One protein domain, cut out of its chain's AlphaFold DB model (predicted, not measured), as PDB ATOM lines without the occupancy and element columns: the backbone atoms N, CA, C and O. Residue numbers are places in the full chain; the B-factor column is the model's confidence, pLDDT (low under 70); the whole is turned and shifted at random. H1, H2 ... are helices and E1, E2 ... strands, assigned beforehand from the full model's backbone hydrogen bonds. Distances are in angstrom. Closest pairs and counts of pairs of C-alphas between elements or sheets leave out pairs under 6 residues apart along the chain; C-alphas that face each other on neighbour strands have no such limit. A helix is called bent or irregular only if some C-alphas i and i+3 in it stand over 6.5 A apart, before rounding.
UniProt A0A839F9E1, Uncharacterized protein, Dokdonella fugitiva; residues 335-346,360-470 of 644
ATOM      1  N   ASP A 335      62.769 -22.279 -50.849       90.62
ATOM      2  CA  ASP A 335      63.527 -22.710 -49.678       90.62
ATOM      3  C   ASP A 335      62.963 -24.053 -49.178       90.62
ATOM      4  O   ASP A 335      61.932 -24.092 -48.486       90.62
ATOM      5  N   PRO A 336      63.600 -25.185 -49.537       94.38
ATOM      6  CA  PRO A 336      63.161 -26.503 -49.097       94.38
ATOM      7  C   PRO A 336      63.561 -26.794 -47.643       94.38
ATOM      8  O   PRO A 336      63.193 -27.839 -47.099       94.38
ATOM      9  N   TYR A 337      64.317 -25.905 -46.988       94.75
ATOM     10  CA  TYR A 337      64.919 -26.191 -45.699       94.75
ATOM     11  C   TYR A 337      63.976 -25.907 -44.528       94.75
ATOM     12  O   TYR A 337      63.132 -25.006 -44.501       94.75
ATOM     13  N   ARG A 338      64.120 -26.733 -43.497       94.88
ATOM     14  CA  ARG A 338      63.549 -26.542 -42.167       94.88
ATOM     15  C   ARG A 338      64.690 -26.468 -41.173       94.88
ATOM     16  O   ARG A 338      65.546 -27.352 -41.146       94.88
ATOM     17  N   VAL A 339      64.671 -25.422 -40.353       91.94
ATOM     18  CA  VAL A 339      65.706 -25.137 -39.359       91.94
ATOM     19  C   VAL A 339      65.257 -25.632 -37.987       91.94
ATOM     20  O   VAL A 339      64.172 -25.290 -37.516       91.94
ATOM     21  N   LYS A 340      66.114 -26.398 -37.313       92.19
ATOM     22  CA  LYS A 340      65.909 -26.849 -35.934       92.19
ATOM     23  C   LYS A 340      67.130 -26.511 -35.085       92.19
ATOM     24  O   LYS A 340      68.237 -26.944 -35.383       92.19
ATOM     25  N   ALA A 341      66.941 -25.768 -33.995       85.81
ATOM     26  CA  ALA A 341      68.033 -25.457 -33.076       85.81
ATOM     27  C   ALA A 341      68.543 -26.726 -32.371       85.81
ATOM     28  O   ALA A 341      67.760 -27.479 -31.784       85.81
ATOM     29  N   LEU A 342      69.858 -26.939 -32.391       79.06
ATOM     30  CA  LEU A 342      70.531 -27.949 -31.582       79.06
ATOM     31  C   LEU A 342      71.118 -27.218 -30.364       79.06
ATOM     32  O   LEU A 342      71.832 -26.230 -30.508       79.06
ATOM     33  N   GLY A 343      70.763 -27.625 -29.140       64.06
ATOM     34  CA  GLY A 343      71.245 -26.959 -27.919       64.06
ATOM     35  C   GLY A 343      72.781 -26.927 -27.803       64.06
ATOM     36  O   GLY A 343      73.487 -27.574 -28.569       64.06
ATOM     37  N   LYS A 344      73.324 -26.226 -26.789       57.19
ATOM     38  CA  LYS A 344      74.783 -26.032 -26.573       57.19
ATOM     39  C   LYS A 344      75.623 -27.323 -26.456       57.19
ATOM     40  O   LYS A 344      76.845 -27.237 -26.407       57.19
ATOM     41  N   SER A 345      75.002 -28.501 -26.404       47.03
ATOM     42  CA  SER A 345      75.665 -29.804 -26.458       47.03
ATOM     43  C   SER A 345      75.303 -30.544 -27.751       47.03
ATOM     44  O   SER A 345      74.460 -31.443 -27.752       47.03
ATOM     45  N   ALA A 346      75.959 -30.207 -28.857       42.72
ATOM     46  CA  ALA A 346      76.199 -31.220 -29.875       42.72
ATOM     47  C   ALA A 346      77.290 -32.152 -29.307       42.72
ATOM     48  O   ALA A 346      78.326 -31.638 -28.873       42.72
ATOM     49  N   ALA A 360      85.657 -34.672 -51.561       74.31
ATOM     50  CA  ALA A 360      84.471 -33.883 -51.219       74.31
ATOM     51  C   ALA A 360      84.534 -33.362 -49.766       74.31
ATOM     52  O   ALA A 360      85.374 -33.808 -48.983       74.31
ATOM     53  N   LEU A 361      83.646 -32.433 -49.387       81.56
ATOM     54  CA  LEU A 361      83.595 -31.864 -48.029       81.56
ATOM     55  C   LEU A 361      83.155 -32.899 -46.987       81.56
ATOM     56  O   LEU A 361      83.712 -32.963 -45.885       81.56
ATOM     57  N   ARG A 362      82.131 -33.691 -47.328       86.69
ATOM     58  CA  ARG A 362      81.567 -34.787 -46.527       86.69
ATOM     59  C   ARG A 362      81.026 -35.857 -47.474       86.69
ATOM     60  O   ARG A 362      80.550 -35.518 -48.550       86.69
ATOM     61  N   CYS A 363      81.062 -37.125 -47.069       85.88
ATOM     62  CA  CYS A 363      80.504 -38.230 -47.852       85.88
ATOM     63  C   CYS A 363      79.694 -39.160 -46.947       85.88
ATOM     64  O   CYS A 363      80.003 -39.283 -45.759       85.88
ATOM     65  N   ALA A 364      78.671 -39.794 -47.508       87.50
ATOM     66  CA  ALA A 364      77.856 -40.795 -46.835       87.50
ATOM     67  C   ALA A 364      77.359 -41.828 -47.849       87.50
ATOM     68  O   ALA A 364      76.916 -41.465 -48.934       87.50
ATOM     69  N   ASP A 365      77.394 -43.102 -47.476       86.81
ATOM     70  CA  ASP A 365      76.739 -44.161 -48.241       86.81
ATOM     71  C   ASP A 365      75.325 -44.350 -47.679       86.81
ATOM     72  O   ASP A 365      75.143 -44.458 -46.463       86.81
ATOM     73  N   SER A 366      74.312 -44.329 -48.547       85.50
ATOM     74  CA  SER A 366      72.913 -44.500 -48.143       85.50
ATOM     75  C   SER A 366      72.120 -45.166 -49.262       85.50
ATOM     76  O   SER A 366      72.028 -44.634 -50.371       85.50
ATOM     77  N   GLY A 367      71.555 -46.342 -48.971       83.12
ATOM     78  CA  GLY A 367      70.955 -47.207 -49.988       83.12
ATOM     79  C   GLY A 367      72.001 -47.713 -50.988       83.12
ATOM     80  O   GLY A 367      73.098 -48.092 -50.585       83.12
ATOM     81  N   ASP A 368      71.662 -47.673 -52.278       83.88
ATOM     82  CA  ASP A 368      72.515 -48.136 -53.388       83.88
ATOM     83  C   ASP A 368      73.350 -47.007 -54.024       83.88
ATOM     84  O   ASP A 368      73.849 -47.144 -55.143       83.88
ATOM     85  N   ALA A 369      73.483 -45.871 -53.333       88.38
ATOM     86  CA  ALA A 369      74.197 -44.707 -53.835       88.38
ATOM     87  C   ALA A 369      75.177 -44.140 -52.806       88.38
ATOM     88  O   ALA A 369      74.929 -44.115 -51.593       88.38
ATOM     89  N   ARG A 370      76.282 -43.611 -53.328       91.00
ATOM     90  CA  ARG A 370      77.222 -42.783 -52.580       91.00
ATOM     91  C   ARG A 370      76.832 -41.323 -52.734       91.00
ATOM     92  O   ARG A 370      76.679 -40.829 -53.849       91.00
ATOM     93  N   TRP A 371      76.733 -40.627 -51.613       91.62
ATOM     94  CA  TRP A 371      76.425 -39.208 -51.558       91.62
ATOM     95  C   TRP A 371      77.653 -38.410 -51.141       91.62
ATOM     96  O   TRP A 371      78.361 -38.773 -50.200       91.62
ATOM     97  N   GLU A 372      77.888 -37.298 -51.826       91.38
ATOM     98  CA  GLU A 372      79.003 -36.393 -51.578       91.38
ATOM     99  C   GLU A 372      78.484 -34.958 -51.474       91.38
ATOM    100  O   GLU A 372      77.801 -34.466 -52.366       91.38
ATOM    101  N   LEU A 373      78.839 -34.270 -50.393       90.00
ATOM    102  CA  LEU A 373      78.658 -32.830 -50.270       90.00
ATOM    103  C   LEU A 373      79.895 -32.136 -50.838       90.00
ATOM    104  O   LEU A 373      81.012 -32.357 -50.361       90.00
ATOM    105  N   LEU A 374      79.700 -31.295 -51.841       87.19
ATOM    106  CA  LEU A 374      80.741 -30.557 -52.544       87.19
ATOM    107  C   LEU A 374      80.567 -29.053 -52.301       87.19
ATOM    108  O   LEU A 374      79.474 -28.593 -51.976       87.19
ATOM    109  N   ALA A 375      81.652 -28.308 -52.485       81.56
ATOM    110  CA  ALA A 375      81.633 -26.861 -52.662       81.56
ATOM    111  C   ALA A 375      82.040 -26.562 -54.107       81.56
ATOM    112  O   ALA A 375      83.006 -27.158 -54.598       81.56
ATOM    113  N   SER A 376      81.291 -25.700 -54.789       80.19
ATOM    114  CA  SER A 376      81.586 -25.270 -56.155       80.19
ATOM    115  C   SER A 376      81.012 -23.887 -56.429       80.19
ATOM    116  O   SER A 376      79.894 -23.573 -56.017       80.19
ATOM    117  N   ASP A 377      81.775 -23.121 -57.200       76.25
ATOM    118  CA  ASP A 377      81.470 -21.755 -57.614       76.25
ATOM    119  C   ASP A 377      80.674 -21.713 -58.934       76.25
ATOM    120  O   ASP A 377      80.532 -20.667 -59.548       76.25
ATOM    121  N   ASP A 378      80.146 -22.848 -59.416       79.31
ATOM    122  CA  ASP A 378      79.575 -22.921 -60.767       79.31
ATOM    123  C   ASP A 378      78.372 -21.990 -60.983       79.31
ATOM    124  O   ASP A 378      78.321 -21.313 -61.996       79.31
ATOM    125  N   TYR A 379      77.417 -21.900 -60.049       80.88
ATOM    126  CA  TYR A 379      76.271 -20.964 -60.151       80.88
ATOM    127  C   TYR A 379      76.488 -19.646 -59.419       80.88
ATOM    128  O   TYR A 379      75.636 -18.752 -59.443       80.88
ATOM    129  N   ASP A 380      77.630 -19.543 -58.758       65.94
ATOM    130  CA  ASP A 380      78.017 -18.400 -57.967       65.94
ATOM    131  C   ASP A 380      79.525 -18.242 -58.091       65.94
ATOM    132  O   ASP A 380      80.242 -18.634 -57.167       65.94
ATOM    133  N   PRO A 381      80.017 -17.774 -59.256       62.41
ATOM    134  CA  PRO A 381      81.441 -17.609 -59.468       62.41
ATOM    135  C   PRO A 381      81.897 -16.661 -58.378       62.41
ATOM    136  O   PRO A 381      81.496 -15.494 -58.372       62.41
ATOM    137  N   THR A 382      82.645 -17.175 -57.401       52.62
ATOM    138  CA  THR A 382      83.110 -16.343 -56.307       52.62
ATOM    139  C   THR A 382      83.892 -15.229 -56.955       52.62
ATOM    140  O   THR A 382      84.921 -15.464 -57.596       52.62
ATOM    141  N   GLY A 383      83.364 -14.016 -56.831       55.06
ATOM    142  CA  GLY A 383      84.164 -12.839 -57.048       55.06
ATOM    143  C   GLY A 383      85.262 -12.804 -55.988       55.06
ATOM    144  O   GLY A 383      85.738 -13.805 -55.456       55.06
ATOM    145  N   GLU A 384      85.636 -11.609 -55.599       56.50
ATOM    146  CA  GLU A 384      86.680 -11.397 -54.604       56.50
ATOM    147  C   GLU A 384      86.362 -11.924 -53.190       56.50
ATOM    148  O   GLU A 384      87.254 -12.015 -52.347       56.50
ATOM    149  N   VAL A 385      85.098 -12.276 -52.923       62.78
ATOM    150  CA  VAL A 385      84.612 -12.774 -51.632       62.78
ATOM    151  C   VAL A 385      84.241 -14.261 -51.760       62.78
ATOM    152  O   VAL A 385      83.307 -14.587 -52.493       62.78
ATOM    153  N   PRO A 386      84.928 -15.180 -51.051       61.09
ATOM    154  CA  PRO A 386      84.656 -16.610 -51.155       61.09
ATOM    155  C   PRO A 386      83.339 -16.972 -50.450       61.09
ATOM    156  O   PRO A 386      83.240 -16.897 -49.223       61.09
ATOM    157  N   ALA A 387      82.345 -17.390 -51.230       73.06
ATOM    158  CA  ALA A 387      81.053 -17.903 -50.770       73.06
ATOM    159  C   ALA A 387      80.570 -19.074 -51.658       73.06
ATOM    160  O   ALA A 387      79.487 -18.994 -52.236       73.06
ATOM    161  N   PRO A 388      81.362 -20.158 -51.802       78.19
ATOM    162  CA  PRO A 388      81.028 -21.260 -52.698       78.19
ATOM    163  C   PRO A 388      79.649 -21.849 -52.399       78.19
ATOM    164  O   PRO A 388      79.256 -22.034 -51.239       78.19
ATOM    165  N   GLY A 389      78.937 -22.223 -53.458       85.00
ATOM    166  CA  GLY A 389      77.692 -22.967 -53.362       85.00
ATOM    167  C   GLY A 389      77.920 -24.381 -52.836       85.00
ATOM    168  O   GLY A 389      78.893 -25.042 -53.206       85.00
ATOM    169  N   PHE A 390      77.007 -24.885 -52.009       89.12
ATOM    170  CA  PHE A 390      76.983 -26.295 -51.636       89.12
ATOM    171  C   PHE A 390      76.227 -27.114 -52.680       89.12
ATOM    172  O   PHE A 390      75.141 -26.746 -53.128       89.12
ATOM    173  N   TRP A 391      76.794 -28.265 -53.026       91.75
ATOM    174  CA  TRP A 391      76.230 -29.190 -53.999       91.75
ATOM    175  C   TRP A 391      76.150 -30.585 -53.412       91.75
ATOM    176  O   TRP A 391      77.060 -31.029 -52.714       91.75
ATOM    177  N   LEU A 392      75.077 -31.297 -53.725       93.56
ATOM    178  CA  LEU A 392      74.908 -32.690 -53.354       93.56
ATOM    179  C   LEU A 392      75.086 -33.554 -54.596       93.56
ATOM    180  O   LEU A 392      74.237 -33.559 -55.483       93.56
ATOM    181  N   ALA A 393      76.195 -34.284 -54.656       92.06
ATOM    182  CA  ALA A 393      76.432 -35.266 -55.695       92.06
ATOM    183  C   ALA A 393      75.972 -36.653 -55.250       92.06
ATOM    184  O   ALA A 393      76.245 -37.093 -54.133       92.06
ATOM    185  N   ARG A 394      75.295 -37.345 -56.158       92.12
ATOM    186  CA  ARG A 394      74.886 -38.739 -56.047       92.12
ATOM    187  C   ARG A 394      75.656 -39.539 -57.082       92.12
ATOM    188  O   ARG A 394      75.623 -39.193 -58.258       92.12
ATOM    189  N   THR A 395      76.337 -40.587 -56.639       92.06
ATOM    190  CA  THR A 395      76.935 -41.596 -57.516       92.06
ATOM    191  C   THR A 395      76.191 -42.904 -57.313       92.06
ATOM    192  O   THR A 395      76.214 -43.454 -56.208       92.06
ATOM    193  N   ASP A 396      75.511 -43.373 -58.351       89.81
ATOM    194  CA  ASP A 396      74.785 -44.639 -58.334       89.81
ATOM    195  C   ASP A 396      75.735 -45.834 -58.528       89.81
ATOM    196  O   ASP A 396      76.910 -45.685 -58.878       89.81
ATOM    197  N   ALA A 397      75.236 -47.047 -58.278       86.62
ATOM    198  CA  ALA A 397      76.015 -48.284 -58.380       86.62
ATOM    199  C   ALA A 397      76.594 -48.552 -59.786       86.62
ATOM    200  O   ALA A 397      77.590 -49.262 -59.919       86.62
ATOM    201  N   ASP A 398      75.992 -47.977 -60.831       89.19
ATOM    202  CA  ASP A 398      76.468 -48.029 -62.219       89.19
ATOM    203  C   ASP A 398      77.544 -46.973 -62.540       89.19
ATOM    204  O   ASP A 398      77.965 -46.843 -63.689       89.19
ATOM    205  N   ALA A 399      78.007 -46.244 -61.519       85.56
ATOM    206  CA  ALA A 399      78.931 -45.120 -61.599       85.56
ATOM    207  C   ALA A 399      78.386 -43.880 -62.333       85.56
ATOM    208  O   ALA A 399      79.153 -42.944 -62.578       85.56
ATOM    209  N   SER A 400      77.084 -43.821 -62.639       87.50
ATOM    210  CA  SER A 400      76.456 -42.574 -63.072       87.50
ATOM    211  C   SER A 400      76.486 -41.556 -61.930       87.50
ATOM    212  O   SER A 400      76.303 -41.896 -60.758       87.50
ATOM    213  N   ARG A 401      76.789 -40.296 -62.261       88.81
ATOM    214  CA  ARG A 401      76.975 -39.228 -61.275       88.81
ATOM    215  C   ARG A 401      76.154 -38.007 -61.650       88.81
ATOM    216  O   ARG A 401      76.312 -37.471 -62.741       88.81
ATOM    217  N   HIS A 402      75.352 -37.544 -60.703       89.00
ATOM    218  CA  HIS A 402      74.521 -36.349 -60.827       89.00
ATOM    219  C   HIS A 402      74.820 -35.419 -59.655       89.00
ATOM    220  O   HIS A 402      75.032 -35.900 -58.541       89.00
ATOM    221  N   ALA A 403      74.857 -34.108 -59.885       90.50
ATOM    222  CA  ALA A 403      75.110 -33.116 -58.845       90.50
ATOM    223  C   ALA A 403      73.999 -32.071 -58.834       90.50
ATOM    224  O   ALA A 403      73.630 -31.548 -59.879       90.50
ATOM    225  N   TYR A 404      73.495 -31.769 -57.641       92.81
ATOM    226  CA  TYR A 404      72.368 -30.866 -57.440       92.81
ATOM    227  C   TYR A 404      72.801 -29.689 -56.576       92.81
ATOM    228  O   TYR A 404      73.347 -29.887 -55.484       92.81
ATOM    229  N   TYR A 405      72.567 -28.472 -57.057       92.56
ATOM    230  CA  TYR A 405      72.815 -27.263 -56.283       92.56
ATOM    231  C   TYR A 405      71.815 -27.168 -55.130       92.56
ATOM    232  O   TYR A 405      70.615 -27.370 -55.312       92.56
ATOM    233  N   LEU A 406      72.311 -26.871 -53.931       93.50
ATOM    234  CA  LEU A 406      71.491 -26.858 -52.722       93.50
ATOM    235  C   LEU A 406      70.778 -25.523 -52.474       93.50
ATOM    236  O   LEU A 406      70.023 -25.421 -51.519       93.50
ATOM    237  N   GLY A 407      71.033 -24.467 -53.254       89.94
ATOM    238  CA  GLY A 407      70.519 -23.130 -52.912       89.94
ATOM    239  C   GLY A 407      71.154 -22.531 -51.648       89.94
ATOM    240  O   GLY A 407      70.725 -21.481 -51.178       89.94
ATOM    241  N   LEU A 408      72.172 -23.194 -51.093       89.12
ATOM    242  CA  LEU A 408      72.916 -22.784 -49.908       89.12
ATOM    243  C   LEU A 408      74.353 -22.464 -50.299       89.12
ATOM    244  O   LEU A 408      74.951 -23.185 -51.097       89.12
ATOM    245  N   LYS A 409      74.924 -21.440 -49.671       86.00
ATOM    246  CA  LYS A 409      76.307 -21.014 -49.891       86.00
ATOM    247  C   LYS A 409      77.046 -20.918 -48.567       86.00
ATOM    248  O   LYS A 409      76.449 -20.612 -47.526       86.00
ATOM    249  N   GLU A 410      78.345 -21.176 -48.601       82.06
ATOM    250  CA  GLU A 410      79.196 -20.975 -47.436       82.06
ATOM    251  C   GLU A 410      79.181 -19.487 -47.046       82.06
ATOM    252  O   GLU A 410      79.308 -18.600 -47.885       82.06
ATOM    253  N   HIS A 411      78.953 -19.212 -45.764       82.81
ATOM    254  CA  HIS A 411      78.839 -17.869 -45.191       82.81
ATOM    255  C   HIS A 411      77.655 -17.008 -45.672       82.81
ATOM    256  O   HIS A 411      77.575 -15.828 -45.317       82.81
ATOM    257  N   VAL A 412      76.675 -17.595 -46.373       84.31
ATOM    258  CA  VAL A 412      75.416 -16.925 -46.751       84.31
ATOM    259  C   VAL A 412      74.202 -17.793 -46.382       84.31
ATOM    260  O   VAL A 412      73.686 -18.548 -47.203       84.31
ATOM    261  N   PRO A 413      73.705 -17.710 -45.132       83.25
ATOM    262  CA  PRO A 413      74.347 -17.143 -43.942       83.25
ATOM    263  C   PRO A 413      75.077 -18.203 -43.096       83.25
ATOM    264  O   PRO A 413      75.440 -17.928 -41.950       83.25
ATOM    265  N   PHE A 414      75.215 -19.436 -43.587       86.25
ATOM    266  CA  PHE A 414      75.599 -20.589 -42.776       86.25
ATOM    267  C   PHE A 414      76.999 -21.112 -43.107       86.25
ATOM    268  O   PHE A 414      77.442 -21.066 -44.249       86.25
ATOM    269  N   GLU A 415      77.677 -21.673 -42.108       85.44
ATOM    270  CA  GLU A 415      78.867 -22.510 -42.298       85.44
ATOM    271  C   GLU A 415      78.629 -23.910 -41.715       85.44
ATOM    272  O   GLU A 415      77.863 -24.076 -40.758       85.44
ATOM    273  N   LEU A 416      79.281 -24.926 -42.284       86.88
ATOM    274  CA  LEU A 416      79.191 -26.302 -41.791       86.88
ATOM    275  C   LEU A 416      79.871 -26.424 -40.421       86.88
ATOM    276  O   LEU A 416      80.969 -25.912 -40.206       86.88
ATOM    277  N   VAL A 417      79.248 -27.147 -39.488       86.31
ATOM    278  CA  VAL A 417      79.887 -27.450 -38.201       86.31
ATOM    279  C   VAL A 417      80.816 -28.651 -38.359       86.31
ATOM    280  O   VAL A 417      80.433 -29.714 -38.857       86.31
ATOM    281  N   ASP A 418      82.056 -28.495 -37.904       80.44
ATOM    282  CA  ASP A 418      83.052 -29.561 -37.936       80.44
ATOM    283  C   ASP A 418      82.657 -30.778 -37.092       80.44
ATOM    284  O   ASP A 418      82.004 -30.674 -36.055       80.44
ATOM    285  N   GLY A 419      83.086 -31.960 -37.542       76.00
ATOM    286  CA  GLY A 419      82.835 -33.225 -36.847       76.00
ATOM    287  C   GLY A 419      81.429 -33.806 -37.034       76.00
ATOM    288  O   GLY A 419      81.178 -34.905 -36.548       76.00
ATOM    289  N   HIS A 420      80.538 -33.129 -37.766       82.38
ATOM    290  CA  HIS A 420      79.229 -33.667 -38.135       82.38
ATOM    291  C   HIS A 420      79.260 -34.299 -39.541       82.38
ATOM    292  O   HIS A 420      79.687 -33.638 -40.496       82.38
ATOM    293  N   PRO A 421      78.851 -35.576 -39.689       83.31
ATOM    294  CA  PRO A 421      78.803 -36.248 -40.985       83.31
ATOM    295  C   PRO A 421      77.617 -35.764 -41.832       83.31
ATOM    296  O   PRO A 421      76.628 -35.255 -41.303       83.31
ATOM    297  N   LEU A 422      77.703 -35.974 -43.149       87.88
ATOM    298  CA  LEU A 422      76.548 -35.868 -44.045       87.88
ATOM    299  C   LEU A 422      75.527 -36.952 -43.666       87.88
ATOM    300  O   LEU A 422      75.906 -38.107 -43.476       87.88
ATOM    301  N   SER A 423      74.246 -36.597 -43.559       90.81
ATOM    302  CA  SER A 423      73.174 -37.550 -43.258       90.81
ATOM    303  C   SER A 423      72.105 -37.512 -44.346       90.81
ATOM    304  O   SER A 423      71.493 -36.472 -44.591       90.81
ATOM    305  N   ILE A 424      71.893 -38.668 -44.979       90.88
ATOM    306  CA  ILE A 424      70.826 -38.927 -45.949       90.88
ATOM    307  C   ILE A 424      70.021 -40.111 -45.419       90.88
ATOM    308  O   ILE A 424      70.511 -41.242 -45.413       90.88
ATOM    309  N   ALA A 425      68.811 -39.855 -44.930       89.25
ATOM    310  CA  ALA A 425      67.935 -40.885 -44.373       89.25
ATOM    311  C   ALA A 425      66.469 -40.514 -44.595       89.25
ATOM    312  O   ALA A 425      66.119 -39.337 -44.534       89.25
ATOM    313  N   ASP A 426      65.622 -41.513 -44.846       89.75
ATOM    314  CA  ASP A 426      64.178 -41.334 -45.061       89.75
ATOM    315  C   ASP A 426      63.842 -40.322 -46.176       89.75
ATOM    316  O   ASP A 426      62.866 -39.581 -46.090       89.75
ATOM    317  N   GLY A 427      64.689 -40.241 -47.212       90.75
ATOM    318  CA  GLY A 427      64.544 -39.268 -48.301       90.75
ATOM    319  C   GLY A 427      64.865 -37.819 -47.915       90.75
ATOM    320  O   GLY A 427      64.575 -36.912 -48.691       90.75
ATOM    321  N   MET A 428      65.466 -37.588 -46.743       94.81
ATOM    322  CA  MET A 428      65.813 -36.264 -46.229       94.81
ATOM    323  C   MET A 428      67.330 -36.061 -46.192       94.81
ATOM    324  O   MET A 428      68.065 -36.906 -45.673       94.81
ATOM    325  N   LEU A 429      67.779 -34.898 -46.662       95.50
ATOM    326  CA  LEU A 429      69.094 -34.342 -46.360       95.50
ATOM    327  C   LEU A 429      69.060 -33.709 -44.970       95.50
ATOM    328  O   LEU A 429      68.147 -32.935 -44.677       95.50
ATOM    329  N   ARG A 430      70.065 -33.987 -44.133       94.56
ATOM    330  CA  ARG A 430      70.302 -33.265 -42.874       94.56
ATOM    331  C   ARG A 430      71.741 -32.767 -42.799       94.56
ATOM    332  O   ARG A 430      72.683 -33.544 -42.963       94.56
ATOM    333  N   LEU A 431      71.897 -31.476 -42.516       93.44
ATOM    334  CA  LEU A 431      73.181 -30.796 -42.353       93.44
ATOM    335  C   LEU A 431      73.211 -30.057 -41.018       93.44
ATOM    336  O   LEU A 431      72.260 -29.363 -40.670       93.44
ATOM    337  N   VAL A 432      74.318 -30.173 -40.285       91.69
ATOM    338  CA  VAL A 432      74.543 -29.372 -39.078       91.69
ATOM    339  C   VAL A 432      75.373 -28.153 -39.444       91.69
ATOM    340  O   VAL A 432      76.519 -28.270 -39.885       91.69
ATOM    341  N   VAL A 433      74.785 -26.982 -39.243       91.00
ATOM    342  CA  VAL A 433      75.352 -25.684 -39.595       91.00
ATOM    343  C   VAL A 433      75.395 -24.759 -38.386       91.00
ATOM    344  O   VAL A 433      74.777 -25.021 -37.354       91.00
ATOM    345  N   ARG A 434      76.112 -23.649 -38.500       88.81
ATOM    346  CA  ARG A 434      75.968 -22.502 -37.597       88.81
ATOM    347  C   ARG A 434      75.871 -21.226 -38.417       88.81
ATOM    348  O   ARG A 434      76.415 -21.160 -39.518       88.81
ATOM    349  N   LYS A 435      75.182 -20.213 -37.890       87.19
ATOM    350  CA  LYS A 435      75.141 -18.899 -38.536       87.19
ATOM    351  C   LYS A 435      76.534 -18.278 -38.476       87.19
ATOM    352  O   LYS A 435      77.115 -18.168 -37.395       87.19
ATOM    353  N   ALA A 436      77.042 -17.898 -39.634       84.31
ATOM    354  CA  ALA A 436      78.326 -17.250 -39.839       84.31
ATOM    355  C   ALA A 436      78.239 -16.411 -41.112       84.31
ATOM    356  O   ALA A 436      78.909 -16.695 -42.101       84.31
ATOM    357  N   ALA A 437      77.344 -15.427 -41.087       83.81
ATOM    358  CA  ALA A 437      77.035 -14.619 -42.253       83.81
ATOM    359  C   ALA A 437      78.132 -13.578 -42.480       83.81
ATOM    360  O   ALA A 437      78.490 -12.869 -41.536       83.81
ATOM    361  N   ILE A 438      78.631 -13.459 -43.709       79.94
ATOM    362  CA  ILE A 438      79.410 -12.281 -44.108       79.94
ATOM    363  C   ILE A 438      78.487 -11.065 -44.049       79.94
ATOM    364  O   ILE A 438      77.367 -11.115 -44.553       79.94
ATOM    365  N   ASP A 439      78.948  -9.986 -43.419       78.69
ATOM    366  CA  ASP A 439      78.288  -8.686 -43.507       78.69
ATOM    367  C   ASP A 439      78.656  -8.027 -44.849       78.69
ATOM    368  O   ASP A 439      79.816  -7.626 -45.010       78.69
ATOM    369  N   PRO A 440      77.718  -7.880 -45.808       74.25
ATOM    370  CA  PRO A 440      78.020  -7.282 -47.108       74.25
ATOM    371  C   PRO A 440      78.531  -5.839 -46.993       74.25
ATOM    372  O   PRO A 440      79.307  -5.396 -47.831       74.25
ATOM    373  N   GLY A 441      78.142  -5.107 -45.941       73.88
ATOM    374  CA  GLY A 441      78.619  -3.745 -45.691       73.88
ATOM    375  C   GLY A 441      80.061  -3.675 -45.178       73.88
ATOM    376  O   GLY A 441      80.644  -2.594 -45.157       73.88
ATOM    377  N   SER A 442      80.640  -4.808 -44.766       70.75
ATOM    378  CA  SER A 442      82.032  -4.899 -44.308       70.75
ATOM    379  C   SER A 442      83.038  -5.160 -45.429       70.75
ATOM    380  O   SER A 442      84.241  -5.107 -45.184       70.75
ATOM    381  N   VAL A 443      82.563  -5.448 -46.645       70.06
ATOM    382  CA  VAL A 443      83.423  -5.754 -47.792       70.06
ATOM    383  C   VAL A 443      84.177  -4.486 -48.212       70.06
ATOM    384  O   VAL A 443      83.572  -3.494 -48.619       70.06
ATOM    385  N   THR A 444      85.504  -4.511 -48.085       62.34
ATOM    386  CA  THR A 444      86.428  -3.470 -48.564       62.34
ATOM    387  C   THR A 444      87.214  -3.978 -49.769       62.34
ATOM    388  O   THR A 444      87.271  -5.183 -49.992       62.34
ATOM    389  N   PHE A 445      87.812  -3.074 -50.548       59.12
ATOM    390  CA  PHE A 445      88.600  -3.425 -51.731       59.12
ATOM    391  C   PHE A 445      89.985  -2.762 -51.689       59.12
ATOM    392  O   PHE A 445      90.039  -1.553 -51.447       59.12
ATOM    393  N   PRO A 446      91.087  -3.523 -51.875       53.50
ATOM    394  CA  PRO A 446      91.147  -4.993 -51.928       53.50
ATOM    395  C   PRO A 446      90.600  -5.639 -50.637       53.50
ATOM    396  O   PRO A 446      90.707  -5.029 -49.568       53.50
ATOM    397  N   PRO A 447      90.010  -6.847 -50.689       54.19
ATOM    398  CA  PRO A 447      89.321  -7.433 -49.548       54.19
ATOM    399  C   PRO A 447      90.322  -7.903 -48.492       54.19
ATOM    400  O   PRO A 447      90.882  -9.000 -48.533       54.19
ATOM    401  N   VAL A 448      90.562  -7.044 -47.502       54.50
ATOM    402  CA  VAL A 448      91.422  -7.335 -46.352       54.50
ATOM    403  C   VAL A 448      90.551  -7.477 -45.107       54.50
ATOM    404  O   VAL A 448      90.294  -6.516 -44.388       54.50
ATOM    405  N   GLY A 449      90.131  -8.715 -44.841       58.97
ATOM    406  CA  GLY A 449      89.383  -9.096 -43.641       58.97
ATOM    407  C   GLY A 449      87.873  -8.876 -43.762       58.97
ATOM    408  O   GLY A 449      87.402  -7.753 -43.878       58.97
ATOM    409  N   LEU A 450      87.110  -9.968 -43.679       68.44
ATOM    410  CA  LEU A 450      85.644  -9.950 -43.686       68.44
ATOM    411  C   LEU A 450      85.105 -10.014 -42.255       68.44
ATOM    412  O   LEU A 450      85.586 -10.807 -41.436       68.44
ATOM    413  N   ALA A 451      84.081  -9.216 -41.954       71.50
ATOM    414  CA  ALA A 451      83.359  -9.347 -40.699       71.50
ATOM    415  C   ALA A 451      82.312 -10.463 -40.818       71.50
ATOM    416  O   ALA A 451      81.469 -10.454 -41.715       71.50
ATOM    417  N   LEU A 452      82.353 -11.417 -39.882       75.75
ATOM    418  CA  LEU A 452      81.350 -12.470 -39.765       75.75
ATOM    419  C   LEU A 452      80.407 -12.203 -38.595       75.75
ATOM    420  O   LEU A 452      80.839 -12.046 -37.450       75.75
ATOM    421  N   GLN A 453      79.110 -12.267 -38.862       80.56
ATOM    422  CA  GLN A 453      78.075 -12.329 -37.840       80.56
ATOM    423  C   GLN A 453      77.855 -13.791 -37.436       80.56
ATOM    424  O   GLN A 453      77.220 -14.563 -38.161       80.56
ATOM    425  N   ARG A 454      78.410 -14.177 -36.279       79.19
ATOM    426  CA  ARG A 454      78.370 -15.554 -35.769       79.19
ATOM    427  C   ARG A 454      77.397 -15.743 -34.619       79.19
ATOM    428  O   ARG A 454      77.494 -15.053 -33.606       79.19
ATOM    429  N   ASP A 455      76.588 -16.791 -34.724       79.62
ATOM    430  CA  ASP A 455      75.838 -17.324 -33.591       79.62
ATOM    431  C   ASP A 455      76.573 -18.528 -32.993       79.62
ATOM    432  O   ASP A 455      77.116 -19.376 -33.701       79.62
ATOM    433  N   ALA A 456      76.567 -18.638 -31.664       67.31
ATOM    434  CA  ALA A 456      77.268 -19.715 -30.962       67.31
ATOM    435  C   ALA A 456      76.552 -21.081 -31.025       67.31
ATOM    436  O   ALA A 456      77.146 -22.092 -30.655       67.31
ATOM    437  N   ALA A 457      75.276 -21.126 -31.419       84.00
ATOM    438  CA  ALA A 457      74.455 -22.333 -31.354       84.00
ATOM    439  C   ALA A 457      74.371 -23.041 -32.722       84.00
ATOM    440  O   ALA A 457      73.905 -22.423 -33.683       84.00
ATOM    441  N   PRO A 458      74.766 -24.326 -32.817       88.81
ATOM    442  CA  PRO A 458      74.513 -25.147 -33.993       88.81
ATOM    443  C   PRO A 458      73.018 -25.297 -34.301       88.81
ATOM    444  O   PRO A 458      72.160 -25.291 -33.416       88.81
ATOM    445  N   GLN A 459      72.709 -25.480 -35.575       92.06
ATOM    446  CA  GLN A 459      71.370 -25.695 -36.104       92.06
ATOM    447  C   GLN A 459      71.407 -26.880 -37.068       92.06
ATOM    448  O   GLN A 459      72.396 -27.103 -37.757       92.06
ATOM    449  N   GLU A 460      70.329 -27.648 -37.109       93.75
ATOM    450  CA  GLU A 460      70.102 -28.661 -38.132       93.75
ATOM    451  C   GLU A 460      69.247 -28.049 -39.242       93.75
ATOM    452  O   GLU A 460      68.140 -27.570 -38.982       93.75
ATOM    453  N   LEU A 461      69.766 -28.071 -40.467       94.69
ATOM    454  CA  LEU A 461      68.992 -27.863 -41.682       94.69
ATOM    455  C   LEU A 461      68.530 -29.222 -42.184       94.69
ATOM    456  O   LEU A 461      69.333 -30.148 -42.300       94.69
ATOM    457  N   SER A 462      67.245 -29.331 -42.502       95.88
ATOM    458  CA  SER A 462      66.678 -30.535 -43.102       95.88
ATOM    459  C   SER A 462      65.821 -30.197 -44.312       95.88
ATOM    460  O   SER A 462      65.046 -29.248 -44.249       95.88
ATOM    461  N   ALA A 463      65.959 -30.957 -45.394       97.19
ATOM    462  CA  ALA A 463      65.190 -30.769 -46.624       97.19
ATOM    463  C   ALA A 463      64.906 -32.122 -47.296       97.19
ATOM    464  O   ALA A 463      65.787 -32.990 -47.289       97.19
ATOM    465  N   PRO A 464      63.712 -32.329 -47.877       97.38
ATOM    466  CA  PRO A 464      63.456 -33.485 -48.727       97.38
ATOM    467  C   PRO A 464      64.365 -33.459 -49.957       97.38
ATOM    468  O   PRO A 464      64.468 -32.442 -50.637       97.38
ATOM    469  N   ILE A 465      64.989 -34.593 -50.283       94.56
ATOM    470  CA  ILE A 465      65.820 -34.722 -51.489       94.56
ATOM    471  C   ILE A 465      64.996 -34.412 -52.741       94.56
ATOM    472  O   ILE A 465      65.481 -33.711 -53.616       94.56
ATOM    473  N   ALA A 466      63.735 -34.849 -52.781       95.75
ATOM    474  CA  ALA A 466      62.832 -34.577 -53.897       95.75
ATOM    475  C   ALA A 466      62.595 -33.076 -54.142       95.75
ATOM    476  O   ALA A 466      62.372 -32.687 -55.281       95.75
ATOM    477  N   ASP A 467      62.658 -32.241 -53.100       96.50
ATOM    478  CA  ASP A 467      62.501 -30.794 -53.252       96.50
ATOM    479  C   ASP A 467      63.795 -30.131 -53.749       96.50
ATOM    480  O   ASP A 467      63.727 -29.136 -54.461       96.50
ATOM    481  N   ILE A 468      64.961 -30.690 -53.400       95.88
ATOM    482  CA  ILE A 468      66.282 -30.237 -53.869       95.88
ATOM    483  C   ILE A 468      66.496 -30.596 -55.344       95.88
ATOM    484  O   ILE A 468      67.094 -29.827 -56.092       95.88
ATOM    485  N   THR A 469      66.033 -31.777 -55.757       95.12
ATOM    486  CA  THR A 469      66.199 -32.298 -57.120       95.12
ATOM    487  C   THR A 469      65.005 -31.994 -58.022       95.12
ATOM    488  O   THR A 469      64.860 -32.647 -59.052       95.12
ATOM    489  N   ARG A 470      64.098 -31.098 -57.613       96.88
ATOM    490  CA  ARG A 470      62.933 -30.739 -58.426       96.88
ATOM    491  C   ARG A 470      63.388 -29.915 -59.626       96.88
ATOM    492  O   ARG A 470      64.122 -28.953 -59.444       96.88
TER     493      ARG A 470
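This is residues 335 to 346 and 360 to 470 of the 644 residues of an uncharacterized protein of Dokdonella fugitiva (UniProt A0A839F9E1). One strongly twisted, branched sheet is folded into two walls that are partly face to face, like a flattened barrel that does not close. E2 to E5 make one wall; the other is built round long, bent E8, with E6 and E7 on one side of it and E9 and E10 on the other, E1 lying beyond E10, while short H1 sits at the gap between E5 and E8. The 123 printed residues hold ten named strands, E1 to E10, and then H1: mostly strand, with antiparallel neighbours. The whole is compact, with a radius of gyration of the C-alphas of 15.4 A and spans of 47 by 34 by 25 A.

E8, residues 428 to 438, is the longest strand at 27.7 A; it runs from C-alpha 428 at (65.813, -36.264, -46.229) and bends by 64 degrees at residue 434. E6 is residues 413 to 416, E7 423 to 425, E9 452 to 454, E10 459 to 464, 16.8 A, and E1 338 to 341, starting at C-alpha 338 (63.549, -26.542, -42.167). E2 is residues 362 to 366, 13.1 A; E3 369 to 376, 20.9 A; E4 389 to 396, 22.4 A; and E5 401 to 410, 23.0 A, which bends by 81 degrees at residue 407. H1, residues 465 to 468, ends at C-alpha 468 (66.282, -30.237, -53.869).

E8's pairing is staggered: it is antiparallel to E7, with N 428 and O 425 at 2.9 A, to E10, N 431 and O 461 at 2.9 A, to E6, N 434 and O 415 at 2.9 A, and to E9, N 453 and O 437 at 2.8 A. E1 is antiparallel to E10, N 340 and O 460 at 2.9 A. E2 to E5 form a meander, each strand the antiparallel neighbour of the one before: N 364 and O 371 are 2.9 A apart, N 372 and O 393 2.8 A, and N 392 and O 404 2.8 A. E7, E8 and E9 form another meander. E5 and E6 meet only at a point, C-alphas 410 and 415, 5.4 A. The closest C-alphas of E2 and E7, those of Ser 366 and Ile 424, are 6.3 A apart; E3 and E8 are apart. H1 is on the sheet at a height of 7.0 A, over none of its strands; its closest C-alphas to E5 are those of Ile 468 and Leu 406, 6.3 A. H1 is too short for an O i to N i+4 pair; its one O i to N i+3 pair is within range.

The C-alphas of Asp 398 and Thr 444 are farthest apart, 47.7 A. Residues 347 to 359 are not printed, and C-alphas 346 and 360 are 23.0 A apart across the cut. The links E3 to E4 and E8 to E9 are long; in the latter, residues 439 to 451, C-alphas lie 19 to 27 A from the mean. Mean pLDDT of the printed part is 82.6; residues 343 to 346, 380 to 386, 444 to 450 and 456 are under 70.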